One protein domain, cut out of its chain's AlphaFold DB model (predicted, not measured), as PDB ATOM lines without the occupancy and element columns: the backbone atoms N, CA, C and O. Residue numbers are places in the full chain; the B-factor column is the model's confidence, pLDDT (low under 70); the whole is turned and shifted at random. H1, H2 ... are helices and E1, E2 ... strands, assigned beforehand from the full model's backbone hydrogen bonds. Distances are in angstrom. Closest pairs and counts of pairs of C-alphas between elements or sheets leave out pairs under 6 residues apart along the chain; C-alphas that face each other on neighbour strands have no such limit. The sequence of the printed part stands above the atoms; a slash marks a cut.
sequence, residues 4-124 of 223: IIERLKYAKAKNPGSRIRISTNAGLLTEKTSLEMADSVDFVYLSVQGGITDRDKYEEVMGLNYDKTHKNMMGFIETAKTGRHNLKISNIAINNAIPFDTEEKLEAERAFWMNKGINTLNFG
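This is residues 4 to 124 of the 223 residues of the protein "SPASM domain-containing protein" of Nitrospirae bacterium (UniProt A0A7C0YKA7). A small, twisted wall of four parallel strands, E1 to E4, has a loose cover of helices: H4 and H5, apart from each other, both graze the sheet, H2 packs on H4, and H1 packs on H2 at one end of the long axis. The cover is loose, and H1 and H3 lie far from the middle. The printed part has 121 residues, with five named helices and four named strands in the order H1 E1 H2 E2 H3 H4 E3 H5 E4; the sheet's order is E1 E2 E3 E4 and the class is mixed. It is compact, with a radius of gyration of the C-alphas of 14.5 A, yet elongated in outline, spanning 46 by 25 by 23 A.

Find C-alpha 4 at (35.588, -5.468, 4.215); from there H1, residues 4 to 14, runs 15.2 A. Next come E1, residues 21 to 24, H2, residues 31 to 40, 14.4 A long, and E2, residues 43 to 47, 13.0 A. Then look for H3, residues 55 to 62, 10.4 A, and the longest helix, H4, residues 66 to 81, 22.0 A, which begins at C-alpha 66, (26.571, -26.243, 6.717). E3, residues 92 to 96, spans 13.3 A, H5, residues 103 to 115, spans 18.0 A, and E4, residues 120 to 123, ends at C-alpha 123, (13.787, -16.963, -4.566).

Begin with the sheet, whose edge strands are E1 and E4. E1 and E2 are parallel at 21 degrees, with N 45 and O 22 2.8 A apart, within hydrogen-bond range. E2 and E3 are parallel at 27 degrees, with N 46 and O 93 at 2.8 A; E3 and E4 at 8 degrees, with N 122 and O 94 at 2.8 A. Three strand-helix-strand units, parallel neighbour strands joined through helices, have right-handed crossovers: E1 H2 E2, E2 H3 H4 E3, and E3 H5 E4. H5 only grazes the sheet, with residues 106 to 114; H4, only just on it with 5 pairs of C-alphas within 10 A, grazes it with residues 73 to 80. H2 touches H4 at a steep tilt of 47 degrees, the closest C-alphas being those of Ser 34 and Phe 76, 5.3 A. H1 touches H2 at a shallow tilt of 25 degrees, the same way, C-alphas of Leu 8 and Ser 40 closest at 5.8 A. H3 and H4 only just touch, with 3 pairs of C-alphas within 8 A, Glu 59 and Tyr 66 closest at 6.0 A. In H1 to H5 every O i to N i+4 pair is within hydrogen-bond range.

The C-alphas farthest apart are those of Lys 14 and Thr 102, 46.5 A. The printed part has no cut and no long link. Its mean pLDDT is 95.7, and no printed residue is under 70.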
ATOM      1  N   ILE A   4      36.956  -5.898   4.526       95.69
ATOM      2  CA  ILE A   4      35.588  -5.468   4.215       95.69
ATOM      3  C   ILE A   4      35.011  -4.551   5.300       95.69
ATOM      4  O   ILE A   4      34.474  -3.503   4.978       95.69
ATOM      5  N   ILE A   5      35.202  -4.879   6.581       96.50
ATOM      6  CA  ILE A   5      34.712  -4.053   7.696       96.50
ATOM      7  C   ILE A   5      35.349  -2.657   7.682       96.50
ATOM      8  O   ILE A   5      34.645  -1.659   7.806       96.50
ATOM      9  N   GLU A   6      36.666  -2.577   7.481       97.19
ATOM     10  CA  GLU A   6      37.393  -1.308   7.365       97.19
ATOM     11  C   GLU A   6      36.846  -0.464   6.205       97.19
ATOM     12  O   GLU A   6      36.566   0.721   6.373       97.19
ATOM     13  N   ARG A   7      36.609  -1.092   5.048       96.56
ATOM     14  CA  ARG A   7      36.058  -0.436   3.854       96.56
ATOM     15  C   ARG A   7      34.629   0.060   4.061       96.56
ATOM     16  O   ARG A   7      34.311   1.161   3.620       96.56
ATOM     17  N   LEU A   8      33.784  -0.708   4.751       96.00
ATOM     18  CA  LEU A   8      32.417  -0.298   5.087       96.00
ATOM     19  C   LEU A   8      32.419   0.916   6.028       96.00
ATOM     20  O   LEU A   8      31.735   1.904   5.756       96.00
ATOM     21  N   LYS A   9      33.243   0.883   7.084       95.12
ATOM     22  CA  LYS A   9      33.420   2.014   8.009       95.12
ATOM     23  C   LYS A   9      33.963   3.249   7.284       95.12
ATOM     24  O   LYS A   9      33.440   4.345   7.471       95.12
ATOM     25  N   TYR A  10      34.955   3.071   6.411       96.62
ATOM     26  CA  TYR A  10      35.502   4.143   5.577       96.62
ATOM     27  C   TYR A  10      34.432   4.767   4.672       96.62
ATOM     28  O   TYR A  10      34.290   5.988   4.643       96.62
ATOM     29  N   ALA A  11      33.640   3.945   3.975       95.19
ATOM     30  CA  ALA A  11      32.578   4.420   3.094       95.19
ATOM     31  C   ALA A  11      31.519   5.235   3.856       95.19
ATOM     32  O   ALA A  11      31.178   6.339   3.425       95.19
ATOM     33  N   LYS A  12      31.062   4.753   5.022       92.31
ATOM     34  CA  LYS A  12      30.145   5.509   5.892       92.31
ATOM     35  C   LYS A  12      30.754   6.817   6.384       92.31
ATOM     36  O   LYS A  12      30.081   7.838   6.344       92.31
ATOM     37  N   ALA A  13      32.017   6.815   6.805       94.69
ATOM     38  CA  ALA A  13      32.683   8.028   7.274       94.69
ATOM     39  C   ALA A  13      32.826   9.082   6.161       94.69
ATOM     40  O   ALA A  13      32.677  10.274   6.418       94.69
ATOM     41  N   LYS A  14      33.091   8.654   4.919       96.56
ATOM     42  CA  LYS A  14      33.208   9.555   3.761       96.56
ATOM     43  C   LYS A  14      31.866  10.057   3.240       96.56
ATOM     44  O   LYS A  14      31.815  11.151   2.690       96.56
ATOM     45  N   ASN A  15      30.798   9.283   3.405       94.69
ATOM     46  CA  ASN A  15      29.453   9.696   3.031       94.69
ATOM     47  C   ASN A  15      28.418   9.151   4.035       94.69
ATOM     48  O   ASN A  15      27.813   8.102   3.777       94.69
ATOM     49  N   PRO A  16      28.184   9.856   5.161       90.50
ATOM     50  CA  PRO A  16      27.282   9.391   6.219       90.50
ATOM     51  C   PRO A  16      25.838   9.167   5.757       90.50
ATOM     52  O   PRO A  16      25.153   8.297   6.288       90.50
ATOM     53  N   GLY A  17      25.387   9.910   4.740       91.88
ATOM     54  CA  GLY A  17      24.049   9.766   4.156       91.88
ATOM     55  C   GLY A  17      23.907   8.597   3.175       91.88
ATOM     56  O   GLY A  17      22.797   8.301   2.730       91.88
ATOM     57  N   SER A  18      25.004   7.925   2.812       93.31
ATOM     58  CA  SER A  18      24.949   6.782   1.898       93.31
ATOM     59  C   SER A  18      24.254   5.585   2.544       93.31
ATOM     60  O   SER A  18      24.441   5.298   3.726       93.31
ATOM     61  N   ARG A  19      23.476   4.844   1.748       95.38
ATOM     62  CA  ARG A  19      22.934   3.540   2.144       95.38
ATOM     63  C   ARG A  19      23.809   2.438   1.569       95.38
ATOM     64  O   ARG A  19      23.878   2.275   0.352       95.38
ATOM     65  N   ILE A  20      24.442   1.667   2.436       96.94
ATOM     66  CA  ILE A  20      25.329   0.571   2.078       96.94
ATOM     67  C   ILE A  20      24.555  -0.739   2.129       96.94
ATOM     68  O   ILE A  20      23.919  -1.079   3.129       96.94
ATOM     69  N   ARG A  21      24.631  -1.484   1.027       96.75
ATOM     70  CA  ARG A  21      24.084  -2.833   0.913       96.75
ATOM     71  C   ARG A  21      25.215  -3.804   0.635       96.75
ATOM     72  O   ARG A  21      26.092  -3.491  -0.167       96.75
ATOM     73  N   ILE A  22      25.174  -4.974   1.258       97.06
ATOM     74  CA  ILE A  22      26.168  -6.028   1.038       97.06
ATOM     75  C   ILE A  22      25.490  -7.371   0.790       97.06
ATOM     76  O   ILE A  22      24.444  -7.657   1.366       97.06
ATOM     77  N   SER A  23      26.104  -8.196  -0.053       96.88
ATOM     78  CA  SER A  23      25.751  -9.607  -0.209       96.88
ATOM     79  C   SER A  23      26.822 -10.474   0.450       96.88
ATOM     80  O   SER A  23      28.012 -10.228   0.253       96.88
ATOM     81  N   THR A  24      26.425 -11.472   1.237       97.44
ATOM     82  CA  THR A  24      27.352 -12.369   1.947       97.44
ATOM     83  C   THR A  24      26.742 -13.755   2.145       97.44
ATOM     84  O   THR A  24      25.540 -13.882   2.348       97.44
ATOM     85  N   ASN A  25      27.569 -14.799   2.135       96.50
ATOM     86  CA  ASN A  25      27.169 -16.164   2.508       96.50
ATOM     87  C   ASN A  25      27.358 -16.457   4.010       96.50
ATOM     88  O   ASN A  25      27.184 -17.588   4.448       96.50
ATOM     89  N   ALA A  26      27.781 -15.459   4.795       96.56
ATOM     90  CA  ALA A  26      28.059 -15.556   6.232       96.56
ATOM     91  C   ALA A  26      29.139 -16.581   6.657       96.56
ATOM     92  O   ALA A  26      29.447 -16.692   7.846       96.56
ATOM     93  N   GLY A  27      29.792 -17.290   5.730       95.81
ATOM     94  CA  GLY A  27      30.644 -18.438   6.067       95.81
ATOM     95  C   GLY A  27      31.902 -18.108   6.879       95.81
ATOM     96  O   GLY A  27      32.438 -18.968   7.578       95.81
ATOM     97  N   LEU A  28      32.346 -16.849   6.841       95.69
ATOM     98  CA  LEU A  28      33.490 -16.335   7.604       95.69
ATOM     99  C   LEU A  28      33.104 -15.281   8.651       95.69
ATOM    100  O   LEU A  28      33.989 -14.638   9.220       95.69
ATOM    101  N   LEU A  29      31.807 -15.068   8.896       96.12
ATOM    102  CA  LEU A  29      31.393 -14.187   9.982       96.12
ATOM    103  C   LEU A  29      31.777 -14.794  11.334       96.12
ATOM    104  O   LEU A  29      31.807 -16.006  11.527       96.12
ATOM    105  N   THR A  30      32.095 -13.910  12.262       95.75
ATOM    106  CA  THR A  30      32.373 -14.184  13.670       95.75
ATOM    107  C   THR A  30      31.470 -13.270  14.483       95.75
ATOM    108  O   THR A  30      30.952 -12.303  13.935       95.75
ATOM    109  N   GLU A  31      31.315 -13.501  15.782       95.50
ATOM    110  CA  GLU A  31      30.550 -12.588  16.641       95.50
ATOM    111  C   GLU A  31      31.029 -11.134  16.507       95.50
ATOM    112  O   GLU A  31      30.240 -10.233  16.227       95.50
ATOM    113  N   LYS A  32      32.350 -10.921  16.568       96.06
ATOM    114  CA  LYS A  32      32.956  -9.601  16.379       96.06
ATOM    115  C   LYS A  32      32.604  -8.998  15.016       96.06
ATOM    116  O   LYS A  32      32.111  -7.877  14.952       96.06
ATOM    117  N   THR A  33      32.851  -9.722  13.923       95.81
ATOM    118  CA  THR A  33      32.616  -9.176  12.574       95.81
ATOM    119  C   THR A  33      31.132  -9.040  12.239       95.81
ATOM    120  O   THR A  33      30.783  -8.188  11.429       95.81
ATOM    121  N   SER A  34      30.258  -9.817  12.881       96.25
ATOM    122  CA  SER A  34      28.802  -9.671  12.820       96.25
ATOM    123  C   SER A  34      28.348  -8.343  13.416       96.25
ATOM    124  O   SER A  34      27.620  -7.610  12.750       96.25
ATOM    125  N   LEU A  35      28.829  -7.997  14.616       96.75
ATOM    126  CA  LEU A  35      28.549  -6.707  15.260       96.75
ATOM    127  C   LEU A  35      29.037  -5.547  14.384       96.75
ATOM    128  O   LEU A  35      28.261  -4.672  14.007       96.75
ATOM    129  N   GLU A  36      30.304  -5.594  13.966       96.50
ATOM    130  CA  GLU A  36      30.891  -4.524  13.158       96.50
ATOM    131  C   GLU A  36      30.212  -4.364  11.790       96.50
ATOM    132  O   GLU A  36      30.087  -3.245  11.286       96.50
ATOM    133  N   MET A  37      29.774  -5.468  11.175       96.69
ATOM    134  CA  MET A  37      29.019  -5.424   9.926       96.69
ATOM    135  C   MET A  37      27.630  -4.829  10.149       96.69
ATOM    136  O   MET A  37      27.255  -3.931   9.398       96.69
ATOM    137  N   ALA A  38      26.896  -5.275  11.173       96.81
ATOM    138  CA  ALA A  38      25.563  -4.767  11.497       96.81
ATOM    139  C   ALA A  38      25.574  -3.259  11.808       96.81
ATOM    140  O   ALA A  38      24.631  -2.551  11.451       96.81
ATOM    141  N   ASP A  39      26.656  -2.748  12.397       95.62
ATOM    142  CA  ASP A  39      26.863  -1.313  12.621       95.62
ATOM    143  C   ASP A  39      27.185  -0.532  11.343       95.62
ATOM    144  O   ASP A  39      26.976   0.676  11.289       95.62
ATOM    145  N   SER A  40      27.696  -1.179  10.298       95.25
ATOM    146  CA  SER A  40      28.235  -0.469   9.128       95.25
ATOM    147  C   SER A  40      27.316  -0.491   7.902       95.25
ATOM    148  O   SER A  40      27.545   0.273   6.962       95.25
ATOM    149  N   VAL A  41      26.294  -1.351   7.878       97.06
ATOM    150  CA  VAL A  41      25.438  -1.575   6.700       97.06
ATOM    151  C   VAL A  41      23.970  -1.282   6.977       97.06
ATOM    152  O   VAL A  41      23.488  -1.419   8.096       97.06
ATOM    153  N   ASP A  42      23.240  -0.916   5.926       96.81
ATOM    154  CA  ASP A  42      21.808  -0.614   5.997       96.81
ATOM    155  C   ASP A  42      20.949  -1.770   5.487       96.81
ATOM    156  O   ASP A  42      19.757  -1.820   5.789       96.81
ATOM    157  N   PHE A  43      21.524  -2.659   4.671       97.94
ATOM    158  CA  PHE A  43      20.834  -3.803   4.086       97.94
ATOM    159  C   PHE A  43      21.797  -4.963   3.831       97.94
ATOM    160  O   PHE A  43      22.919  -4.749   3.358       97.94
ATOM    161  N   VAL A  44      21.340  -6.192   4.064       98.31
ATOM    162  CA  VAL A  44      22.116  -7.403   3.776       98.31
ATOM    163  C   VAL A  44      21.314  -8.366   2.917       98.31
ATOM    164  O   VAL A  44      20.174  -8.688   3.230       98.31
ATOM    165  N   TYR A  45      21.944  -8.868   1.862       98.06
ATOM    166  CA  TYR A  45      21.500 -10.053   1.146       98.06
ATOM    167  C   TYR A  45      22.296 -11.263   1.648       98.06
ATOM    168  O   TYR A  45      23.498 -11.367   1.396       98.06
ATOM    169  N   LEU A  46      21.641 -12.179   2.355       98.12
ATOM    170  CA  LEU A  46      22.224 -13.466   2.723       98.12
ATOM    171  C   LEU A  46      22.078 -14.430   1.546       98.12
ATOM    172  O   LEU A  46      20.972 -14.698   1.083       98.12
ATOM    173  N   SER A  47      23.200 -14.920   1.031       96.69
ATOM    174  CA  SER A  47      23.227 -15.902  -0.053       96.69
ATOM    175  C   SER A  47      23.075 -17.308   0.517       96.69
ATOM    176  O   SER A  47      23.996 -17.807   1.159       96.69
ATOM    177  N   VAL A  48      21.925 -17.929   0.260       96.62
ATOM    178  CA  VAL A  48      21.552 -19.261   0.754       96.62
ATOM    179  C   VAL A  48      21.124 -20.105  -0.444       96.62
ATOM    180  O   VAL A  48      19.940 -20.312  -0.692       96.62
ATOM    181  N   GLN A  49      22.096 -20.493  -1.267       94.94
ATOM    182  CA  GLN A  49      21.803 -21.240  -2.487       94.94
ATOM    183  C   GLN A  49      21.485 -22.697  -2.137       94.94
ATOM    184  O   GLN A  49      22.205 -23.297  -1.346       94.94
ATOM    185  N   GLY A  50      20.405 -23.245  -2.698       92.38
ATOM    186  CA  GLY A  50      19.934 -24.603  -2.387       92.38
ATOM    187  C   GLY A  50      19.049 -24.709  -1.135       92.38
ATOM    188  O   GLY A  50      18.508 -25.778  -0.879       92.38
ATOM    189  N   GLY A  51      18.843 -23.603  -0.411       94.44
ATOM    190  CA  GLY A  51      18.028 -23.552   0.809       94.44
ATOM    191  C   GLY A  51      18.784 -23.991   2.064       94.44
ATOM    192  O   GLY A  51      19.707 -24.788   1.997       94.44
ATOM    193  N   ILE A  52      18.424 -23.446   3.225       94.81
ATOM    194  CA  ILE A  52      19.045 -23.797   4.511       94.81
ATOM    195  C   ILE A  52      18.345 -24.971   5.200       94.81
ATOM    196  O   ILE A  52      18.911 -25.567   6.117       94.81
ATOM    197  N   THR A  53      17.120 -25.310   4.798       95.00
ATOM    198  CA  THR A  53      16.395 -26.468   5.340       95.00
ATOM    199  C   THR A  53      16.836 -27.799   4.728       95.00
ATOM    200  O   THR A  53      16.429 -28.847   5.219       95.00
ATOM    201  N   ASP A  54      17.672 -27.773   3.689       95.00
ATOM    202  CA  ASP A  54      18.242 -28.952   3.032       95.00
ATOM    203  C   ASP A  54      19.774 -28.900   3.140       95.00
ATOM    204  O   ASP A  54      20.453 -28.221   2.369       95.00
ATOM    205  N   ARG A  55      20.319 -29.568   4.167       96.00
ATOM    206  CA  ARG A  55      21.761 -29.557   4.464       96.00
ATOM    207  C   ARG A  55      22.574 -30.020   3.264       96.00
ATOM    208  O   ARG A  55      23.497 -29.319   2.861       96.00
ATOM    209  N   ASP A  56      22.252 -31.194   2.738       96.06
ATOM    210  CA  ASP A  56      23.065 -31.842   1.714       96.06
ATOM    211  C   ASP A  56      23.032 -31.011   0.432       96.06
ATOM    212  O   ASP A  56      24.080 -30.757  -0.164       96.06
ATOM    213  N   LYS A  57      21.856 -30.473   0.072       95.06
ATOM    214  CA  LYS A  57      21.741 -29.586  -1.086       95.06
ATOM    215  C   LYS A  57      22.497 -28.276  -0.898       95.06
ATOM    216  O   LYS A  57      23.144 -27.802  -1.831       95.06
ATOM    217  N   TYR A  58      22.441 -27.688   0.297       96.50
ATOM    218  CA  TYR A  58      23.209 -26.489   0.614       96.50
ATOM    219  C   TYR A  58      24.713 -26.733   0.473       96.50
ATOM    220  O   TYR A  58      25.400 -25.936  -0.165       96.50
ATOM    221  N   GLU A  59      25.241 -27.817   1.051       97.50
ATOM    222  CA  GLU A  59      26.672 -28.133   0.972       97.50
ATOM    223  C   GLU A  59      27.102 -28.450  -0.467       97.50
ATOM    224  O   GLU A  59      28.141 -27.951  -0.902       97.50
ATOM    225  N   GLU A  60      26.285 -29.193  -1.225       96.69
ATOM    226  CA  GLU A  60      26.494 -29.489  -2.651       96.69
ATOM    227  C   GLU A  60      26.613 -28.201  -3.479       96.69
ATOM    228  O   GLU A  60      27.559 -28.030  -4.247       96.69
ATOM    229  N   VAL A  61      25.662 -27.279  -3.314       94.62
ATOM    230  CA  VAL A  61      25.565 -26.064  -4.132       94.62
ATOM    231  C   VAL A  61      26.571 -25.001  -3.696       94.62
ATOM    232  O   VAL A  61      27.196 -24.349  -4.533       94.62
ATOM    233  N   MET A  62      26.694 -24.761  -2.390       95.75
ATOM    234  CA  MET A  62      27.519 -23.673  -1.862       95.75
ATOM    235  C   MET A  62      28.982 -24.080  -1.684       95.75
ATOM    236  O   MET A  62      29.841 -23.198  -1.626       95.75
ATOM    237  N   GLY A  63      29.280 -25.377  -1.545       96.94
ATOM    238  CA  GLY A  63      30.619 -25.864  -1.201       96.94
ATOM    239  C   GLY A  63      31.091 -25.389   0.178       96.94
ATOM    240  O   GLY A  63      32.289 -25.216   0.410       96.94
ATOM    241  N   LEU A  64      30.157 -25.101   1.089       97.00
ATOM    242  CA  LEU A  64      30.425 -24.577   2.428       97.00
ATOM    243  C   LEU A  64      29.965 -25.573   3.486       97.00
ATOM    244  O   LEU A  64      28.915 -26.178   3.337       97.00
ATOM    245  N   ASN A  65      30.697 -25.661   4.601       97.19
ATOM    246  CA  ASN A  65      30.266 -26.463   5.745       97.19
ATOM    247  C   ASN A  65      28.984 -25.881   6.362       97.19
ATOM    248  O   ASN A  65      28.996 -24.773   6.917       97.19
ATOM    249  N   TYR A  66      27.900 -26.647   6.291       97.75
ATOM    250  CA  TYR A  66      26.571 -26.243   6.717       97.75
ATOM    251  C   TYR A  66      26.574 -25.768   8.165       97.75
ATOM    252  O   TYR A  66      26.238 -24.616   8.419       97.75
ATOM    253  N   ASP A  67      27.039 -26.596   9.105       97.25
ATOM    254  CA  ASP A  67      26.956 -26.306  10.544       97.25
ATOM    255  C   ASP A  67      27.617 -24.982  10.912       97.25
ATOM    256  O   ASP A  67      27.042 -24.149  11.619       97.25
ATOM    257  N   LYS A  68      28.824 -24.756  10.386       97.31
ATOM    258  CA  LYS A  68      29.559 -23.514  10.600       97.31
ATOM    259  C   LYS A  68      28.802 -22.324  10.021       97.31
ATOM    260  O   LYS A  68      28.622 -21.320  10.710       97.31
ATOM    261  N   THR A  69      28.374 -22.409   8.764       96.88
ATOM    262  CA  THR A  69      27.714 -21.274   8.100       96.88
ATOM    263  C   THR A  69      26.334 -20.977   8.670       96.88
ATOM    264  O   THR A  69      26.023 -19.811   8.901       96.88
ATOM    265  N   HIS A  70      25.558 -22.006   9.004       97.31
ATOM    266  CA  HIS A  70      24.266 -21.890   9.661       97.31
ATOM    267  C   HIS A  70      24.415 -21.226  11.032       97.31
ATOM    268  O   HIS A  70      23.745 -20.231  11.308       97.31
ATOM    269  N   LYS A  71      25.364 -21.685  11.863       97.75
ATOM    270  CA  LYS A  71      25.674 -21.050  13.154       97.75
ATOM    271  C   LYS A  71      26.037 -19.573  12.988       97.75
ATOM    272  O   LYS A  71      25.497 -18.727  13.699       97.75
ATOM    273  N   ASN A  72      26.928 -19.258  12.048       98.00
ATOM    274  CA  ASN A  72      27.351 -17.882  11.789       98.00
ATOM    275  C   ASN A  72      26.179 -16.998  11.348       98.00
ATOM    276  O   ASN A  72      26.027 -15.876  11.829       98.00
ATOM    277  N   MET A  73      25.338 -17.511  10.451       97.38
ATOM    278  CA  MET A  73      24.179 -16.805   9.924       97.38
ATOM    279  C   MET A  73      23.131 -16.554  11.008       97.38
ATOM    280  O   MET A  73      22.661 -15.428  11.142       97.38
ATOM    281  N   MET A  74      22.823 -17.559  11.833       97.50
ATOM    282  CA  MET A  74      21.905 -17.403  12.964       97.50
ATOM    283  C   MET A  74      22.431 -16.390  13.985       97.50
ATOM    284  O   MET A  74      21.673 -15.532  14.429       97.50
ATOM    285  N   GLY A  75      23.729 -16.424  14.308       97.25
ATOM    286  CA  GLY A  75      24.344 -15.430  15.192       97.25
ATOM    287  C   GLY A  75      24.282 -14.005  14.626       97.25
ATOM    288  O   GLY A  75      24.002 -13.050  15.353       97.25
ATOM    289  N   PHE A  76      24.481 -13.849  13.315       97.81
ATOM    290  CA  PHE A  76      24.350 -12.553  12.645       97.81
ATOM    291  C   PHE A  76      22.902 -12.037  12.635       97.81
ATOM    292  O   PHE A  76      22.657 -10.859  12.889       97.81
ATOM    293  N   ILE A  77      21.930 -12.920  12.403       97.19
ATOM    294  CA  ILE A  77      20.501 -12.587  12.468       97.19
ATOM    295  C   ILE A  77      20.112 -12.142  13.876       97.19
ATOM    296  O   ILE A  77      19.423 -11.134  14.029       97.19
ATOM    297  N   GLU A  78      20.581 -12.847  14.904       96.25
ATOM    298  CA  GLU A  78      20.306 -12.476  16.293       96.25
ATOM    299  C   GLU A  78      20.914 -11.115  16.643       96.25
ATOM    300  O   GLU A  78      20.257 -10.278  17.260       96.25
ATOM    301  N   THR A  79      22.117 -10.832  16.135       95.19
ATOM    302  CA  THR A  79      22.740  -9.506  16.246       95.19
ATOM    303  C   THR A  79      21.814  -8.418  15.690       95.19
ATOM    304  O   THR A  79      21.510  -7.447  16.385       95.19
ATOM    305  N   ALA A  80      21.285  -8.597  14.476       94.94
ATOM    306  CA  ALA A  80      20.371  -7.635  13.854       94.94
ATOM    307  C   ALA A  80      19.023  -7.498  14.595       94.94
ATOM    308  O   ALA A  80      18.420  -6.420  14.592       94.94
ATOM    309  N   LYS A  81      18.547  -8.562  15.254       94.31
ATOM    310  CA  LYS A  81      17.301  -8.555  16.041       94.31
ATOM    311  C   LYS A  81      17.376  -7.725  17.314       94.31
ATOM    312  O   LYS A  81      16.343  -7.218  17.743       94.31
ATOM    313  N   THR A  82      18.566  -7.523  17.884       92.12
ATOM    314  CA  THR A  82      18.729  -6.682  19.085       92.12
ATOM    315  C   THR A  82      18.202  -5.256  18.892       92.12
ATOM    316  O   THR A  82      17.923  -4.561  19.868       92.12
ATOM    317  N   GLY A  83      18.105  -4.789  17.640       85.12
ATOM    318  CA  GLY A  83      17.632  -3.452  17.287       85.12
ATOM    319  C   GLY A  83      18.632  -2.332  17.586       85.12
ATOM    320  O   GLY A  83      18.351  -1.180  17.250       85.12
ATOM    321  N   ARG A  84      19.801  -2.659  18.154       89.88
ATOM    322  CA  ARG A  84      20.834  -1.707  18.600       89.88
ATOM    323  C   ARG A  84      21.785  -1.253  17.494       89.88
ATOM    324  O   ARG A  84      22.550  -0.322  17.708       89.88
ATOM    325  N   HIS A  85      21.708  -1.882  16.324       92.50
ATOM    326  CA  HIS A  85      22.598  -1.635  15.192       92.50
ATOM    327  C   HIS A  85      21.904  -0.850  14.071       92.50
ATOM    328  O   HIS A  85      20.672  -0.698  14.058       92.50
ATOM    329  N   ASN A  86      22.697  -0.374  13.109       92.44
ATOM    330  CA  ASN A  86      22.197   0.282  11.899       92.44
ATOM    331  C   ASN A  86      21.374  -0.685  11.036       92.44
ATOM    332  O   ASN A  86      20.286  -0.337  10.569       92.44
ATOM    333  N   LEU A  87      21.841  -1.926  10.896       96.44
ATOM    334  CA  LEU A  87      21.085  -2.990  10.257       96.44
ATOM    335  C   LEU A  87      19.894  -3.402  11.129       96.44
ATOM    336  O   LEU A  87      20.053  -3.829  12.274       96.44
ATOM    337  N   LYS A  88      18.691  -3.325  10.558       95.50
ATOM    338  CA  LYS A  88      17.466  -3.881  11.145       95.50
ATOM    339  C   LYS A  88      17.166  -5.239  10.525       95.50
ATOM    340  O   LYS A  88      17.439  -5.444   9.346       95.50
ATOM    341  N   ILE A  89      16.539  -6.133  11.290       96.19
ATOM    342  CA  ILE A  89      16.125  -7.461  10.807       96.19
ATOM    343  C   ILE A  89      15.263  -7.388   9.533       96.19
ATOM    344  O   ILE A  89      15.455  -8.173   8.610       96.19
ATOM    345  N   SER A  90      14.398  -6.374   9.422       95.19
ATOM    346  CA  SER A  90      13.565  -6.116   8.239       95.19
ATOM    347  C   SER A  90      14.355  -5.736   6.978       95.19
ATOM    348  O   SER A  90      13.811  -5.804   5.878       95.19
ATOM    349  N   ASN A  91      15.629  -5.362   7.120       97.31
ATOM    350  CA  ASN A  91      16.538  -5.038   6.020       97.31
ATOM    351  C   ASN A  91      17.486  -6.201   5.672       97.31
ATOM    352  O   ASN A  91      18.499  -6.001   4.996       97.31
ATOM    353  N   ILE A  92      17.187  -7.408   6.147       98.25
ATOM    354  CA  ILE A  92      17.840  -8.633   5.693       98.25
ATOM    355  C   ILE A  92      16.939  -9.290   4.649       98.25
ATOM    356  O   ILE A  92      15.729  -9.409   4.841       98.25
ATOM    357  N   ALA A  93      17.533  -9.716   3.538       98.31
ATOM    358  CA  ALA A  93      16.871 -10.515   2.520       98.31
ATOM    359  C   ALA A  93      17.638 -11.804   2.253       98.31
ATOM    360  O   ALA A  93      18.870 -11.808   2.262       98.31
ATOM    361  N   ILE A  94      16.912 -12.877   1.959       98.12
ATOM    362  CA  ILE A  94      17.502 -14.142   1.523       98.12
ATOM    363  C   ILE A  94      17.538 -14.163   0.002       98.12
ATOM    364  O   ILE A  94      16.530 -13.892  -0.645       98.12
ATOM    365  N   ASN A  95      18.694 -14.490  -0.565       96.44
ATOM    366  CA  ASN A  95      18.861 -14.714  -1.991       96.44
ATOM    367  C   ASN A  95      19.153 -16.192  -2.238       96.44
ATOM    368  O   ASN A  95      20.196 -16.695  -1.811       96.44
ATOM    369  N   ASN A  96      18.277 -16.829  -3.007       95.56
ATOM    370  CA  ASN A  96      18.457 -18.167  -3.552       95.56
ATOM    371  C   ASN A  96      18.103 -18.129  -5.048       95.56
ATOM    372  O   ASN A  96      17.068 -17.588  -5.429       95.56
ATOM    373  N   ALA A  97      18.991 -18.650  -5.883       91.88
ATOM    374  CA  ALA A  97      18.858 -18.741  -7.332       91.88
ATOM    375  C   ALA A  97      18.645 -20.191  -7.805       91.88
ATOM    376  O   ALA A  97      18.465 -20.425  -9.001       91.88
ATOM    377  N   ILE A  98      18.704 -21.155  -6.878       91.56
ATOM    378  CA  ILE A  98      18.493 -22.573  -7.152       91.56
ATOM    379  C   ILE A  98      17.021 -22.908  -6.903       91.56
ATOM    380  O   ILE A  98      16.539 -22.685  -5.791       91.56
ATOM    381  N   PRO A  99      16.291 -23.426  -7.903       90.69
ATOM    382  CA  PRO A  99      14.924 -23.887  -7.702       90.69
ATOM    383  C   PRO A  99      14.848 -24.961  -6.613       90.69
ATOM    384  O   PRO A  99      15.749 -25.788  -6.489       90.69
ATOM    385  N   PHE A 100      13.763 -24.955  -5.844       92.56
ATOM    386  CA  PHE A 100      13.467 -26.033  -4.905       92.56
ATOM    387  C   PHE A 100      12.804 -27.189  -5.650       92.56
ATOM    388  O   PHE A 100      11.993 -26.957  -6.548       92.56
ATOM    389  N   ASP A 101      13.125 -28.420  -5.254       91.25
ATOM    390  CA  ASP A 101      12.619 -29.623  -5.928       91.25
ATOM    391  C   ASP A 101      11.097 -29.777  -5.797       91.25
ATOM    392  O   ASP A 101      10.442 -30.336  -6.676       91.25
ATOM    393  N   THR A 102      10.531 -29.302  -4.683       94.19
ATOM    394  CA  THR A 102       9.105 -29.419  -4.364       94.19
ATOM    395  C   THR A 102       8.572 -28.145  -3.715       94.19
ATOM    396  O   THR A 102       9.313 -27.406  -3.058       94.19
ATOM    397  N   GLU A 103       7.261 -27.917  -3.846       95.69
ATOM    398  CA  GLU A 103       6.572 -26.820  -3.151       95.69
ATOM    399  C   GLU A 103       6.678 -26.969  -1.625       95.69
ATOM    400  O   GLU A 103       6.833 -25.986  -0.914       95.69
ATOM    401  N   GLU A 104       6.686 -28.200  -1.108       96.31
ATOM    402  CA  GLU A 104       6.865 -28.468   0.322       96.31
ATOM    403  C   GLU A 104       8.216 -27.959   0.845       96.31
ATOM    404  O   GLU A 104       8.258 -27.262   1.859       96.31
ATOM    405  N   LYS A 105       9.323 -28.248   0.140       95.44
ATOM    406  CA  LYS A 105      10.655 -27.738   0.511       95.44
ATOM    407  C   LYS A 105      10.696 -26.212   0.457       95.44
ATOM    408  O   LYS A 105      11.282 -25.571   1.327       95.44
ATOM    409  N   LEU A 106      10.062 -25.633  -0.559       95.94
ATOM    410  CA  LEU A 106       9.965 -24.191  -0.730       95.94
ATOM    411  C   LEU A 106       9.192 -23.527   0.425       95.94
ATOM    412  O   LEU A 106       9.662 -22.535   0.986       95.94
ATOM    413  N   GLU A 107       8.043 -24.080   0.817       96.75
ATOM    414  CA  GLU A 107       7.251 -23.588   1.949       96.75
ATOM    415  C   GLU A 107       7.968 -23.786   3.288       96.75
ATOM    416  O   GLU A 107       7.939 -22.892   4.137       96.75
ATOM    417  N   ALA A 108       8.684 -24.899   3.471       96.56
ATOM    418  CA  ALA A 108       9.516 -25.124   4.651       96.56
ATOM    419  C   ALA A 108      10.612 -24.053   4.784       96.56
ATOM    420  O   ALA A 108      10.791 -23.479   5.864       96.56
ATOM    421  N   GLU A 109      11.297 -23.720   3.687       97.44
ATOM    422  CA  GLU A 109      12.298 -22.652   3.657       97.44
ATOM    423  C   GLU A 109      11.664 -21.281   3.959       97.44
ATOM    424  O   GLU A 109      12.195 -20.506   4.762       97.44
ATOM    425  N   ARG A 110      10.502 -20.969   3.363       97.75
ATOM    426  CA  ARG A 110       9.772 -19.721   3.651       97.75
ATOM    427  C   ARG A 110       9.411 -19.613   5.127       97.75
ATOM    428  O   ARG A 110       9.726 -18.602   5.761       97.75
ATOM    429  N   ALA A 111       8.797 -20.654   5.680       98.00
ATOM    430  CA  ALA A 111       8.398 -20.706   7.078       98.00
ATOM    431  C   ALA A 111       9.605 -20.547   8.011       98.00
ATOM    432  O   ALA A 111       9.535 -19.793   8.985       98.00
ATOM    433  N   PHE A 112      10.735 -21.190   7.693       97.94
ATOM    434  CA  PHE A 112      11.971 -21.046   8.458       97.94
ATOM    435  C   PHE A 112      12.399 -19.577   8.564       97.94
ATOM    436  O   PHE A 112      12.589 -19.073   9.674       97.94
ATOM    437  N   TRP A 113      12.504 -18.864   7.439       97.94
ATOM    438  CA  TRP A 113      12.970 -17.475   7.435       97.94
ATOM    439  C   TRP A 113      11.970 -16.491   8.034       97.94
ATOM    440  O   TRP A 113      12.368 -15.609   8.804       97.94
ATOM    441  N   MET A 114      10.678 -16.669   7.759       97.38
ATOM    442  CA  MET A 114       9.625 -15.837   8.342       97.38
ATOM    443  C   MET A 114       9.586 -15.978   9.869       97.38
ATOM    444  O   MET A 114       9.506 -14.972  10.574       97.38
ATOM    445  N   ASN A 115       9.790 -17.187  10.403       97.00
ATOM    446  CA  ASN A 115       9.930 -17.414  11.848       97.00
ATOM    447  C   ASN A 115      11.178 -16.738  12.446       97.00
ATOM    448  O   ASN A 115      11.245 -16.482  13.651       97.00
ATOM    449  N   LYS A 116      12.183 -16.409  11.626       96.38
ATOM    450  CA  LYS A 116      13.330 -15.581  12.033       96.38
ATOM    451  C   LYS A 116      13.083 -14.078  11.862       96.38
ATOM    452  O   LYS A 116      13.969 -13.300  12.207       96.38
ATOM    453  N   GLY A 117      11.903 -13.660  11.408       95.94
ATOM    454  CA  GLY A 117      11.550 -12.260  11.161       95.94
ATOM    455  C   GLY A 117      12.068 -11.716   9.828       95.94
ATOM    456  O   GLY A 117      12.105 -10.499   9.647       95.94
ATOM    457  N   ILE A 118      12.491 -12.592   8.911       97.75
ATOM    458  CA  ILE A 118      12.987 -12.218   7.585       97.75
ATOM    459  C   ILE A 118      11.881 -12.463   6.562       97.75
ATOM    460  O   ILE A 118      11.565 -13.599   6.225       97.75
ATOM    461  N   ASN A 119      11.322 -11.370   6.044       96.25
ATOM    462  CA  ASN A 119      10.166 -11.414   5.143       96.25
ATOM    463  C   ASN A 119      10.534 -11.160   3.673       96.25
ATOM    464  O   ASN A 119       9.698 -11.319   2.790       96.25
ATOM    465  N   THR A 120      11.775 -10.744   3.392       97.31
ATOM    466  CA  THR A 120      12.231 -10.482   2.020       97.31
ATOM    467  C   THR A 120      12.951 -11.711   1.478       97.31
ATOM    468  O   THR A 120      14.145 -11.896   1.716       97.31
ATOM    469  N   LEU A 121      12.226 -12.556   0.749       96.69
ATOM    470  CA  LEU A 121      12.742 -13.805   0.187       96.69
ATOM    471  C   LEU A 121      12.835 -13.685  -1.336       96.69
ATOM    472  O   LEU A 121      11.834 -13.749  -2.045       96.69
ATOM    473  N   ASN A 122      14.048 -13.484  -1.846       94.69
ATOM    474  CA  ASN A 122      14.328 -13.417  -3.276       94.69
ATOM    475  C   ASN A 122      14.691 -14.818  -3.774       94.69
ATOM    476  O   ASN A 122      15.867 -15.147  -3.961       94.69
ATOM    477  N   PHE A 123      13.666 -15.644  -3.953       92.19
ATOM    478  CA  PHE A 123      13.787 -16.963  -4.566       92.19
ATOM    479  C   PHE A 123      13.582 -16.796  -6.069       92.19
ATOM    480  O   PHE A 123      12.459 -16.735  -6.564       92.19
ATOM    481  N   GLY A 124      14.691 -16.563  -6.764       78.62
ATOM    482  CA  GLY A 124      14.719 -16.248  -8.186       78.62
ATOM    483  C   GLY A 124      15.272 -17.396  -9.019       78.62
ATOM    484  O   GLY A 124      15.851 -18.345  -8.502       78.62
TER     485      GLY A 124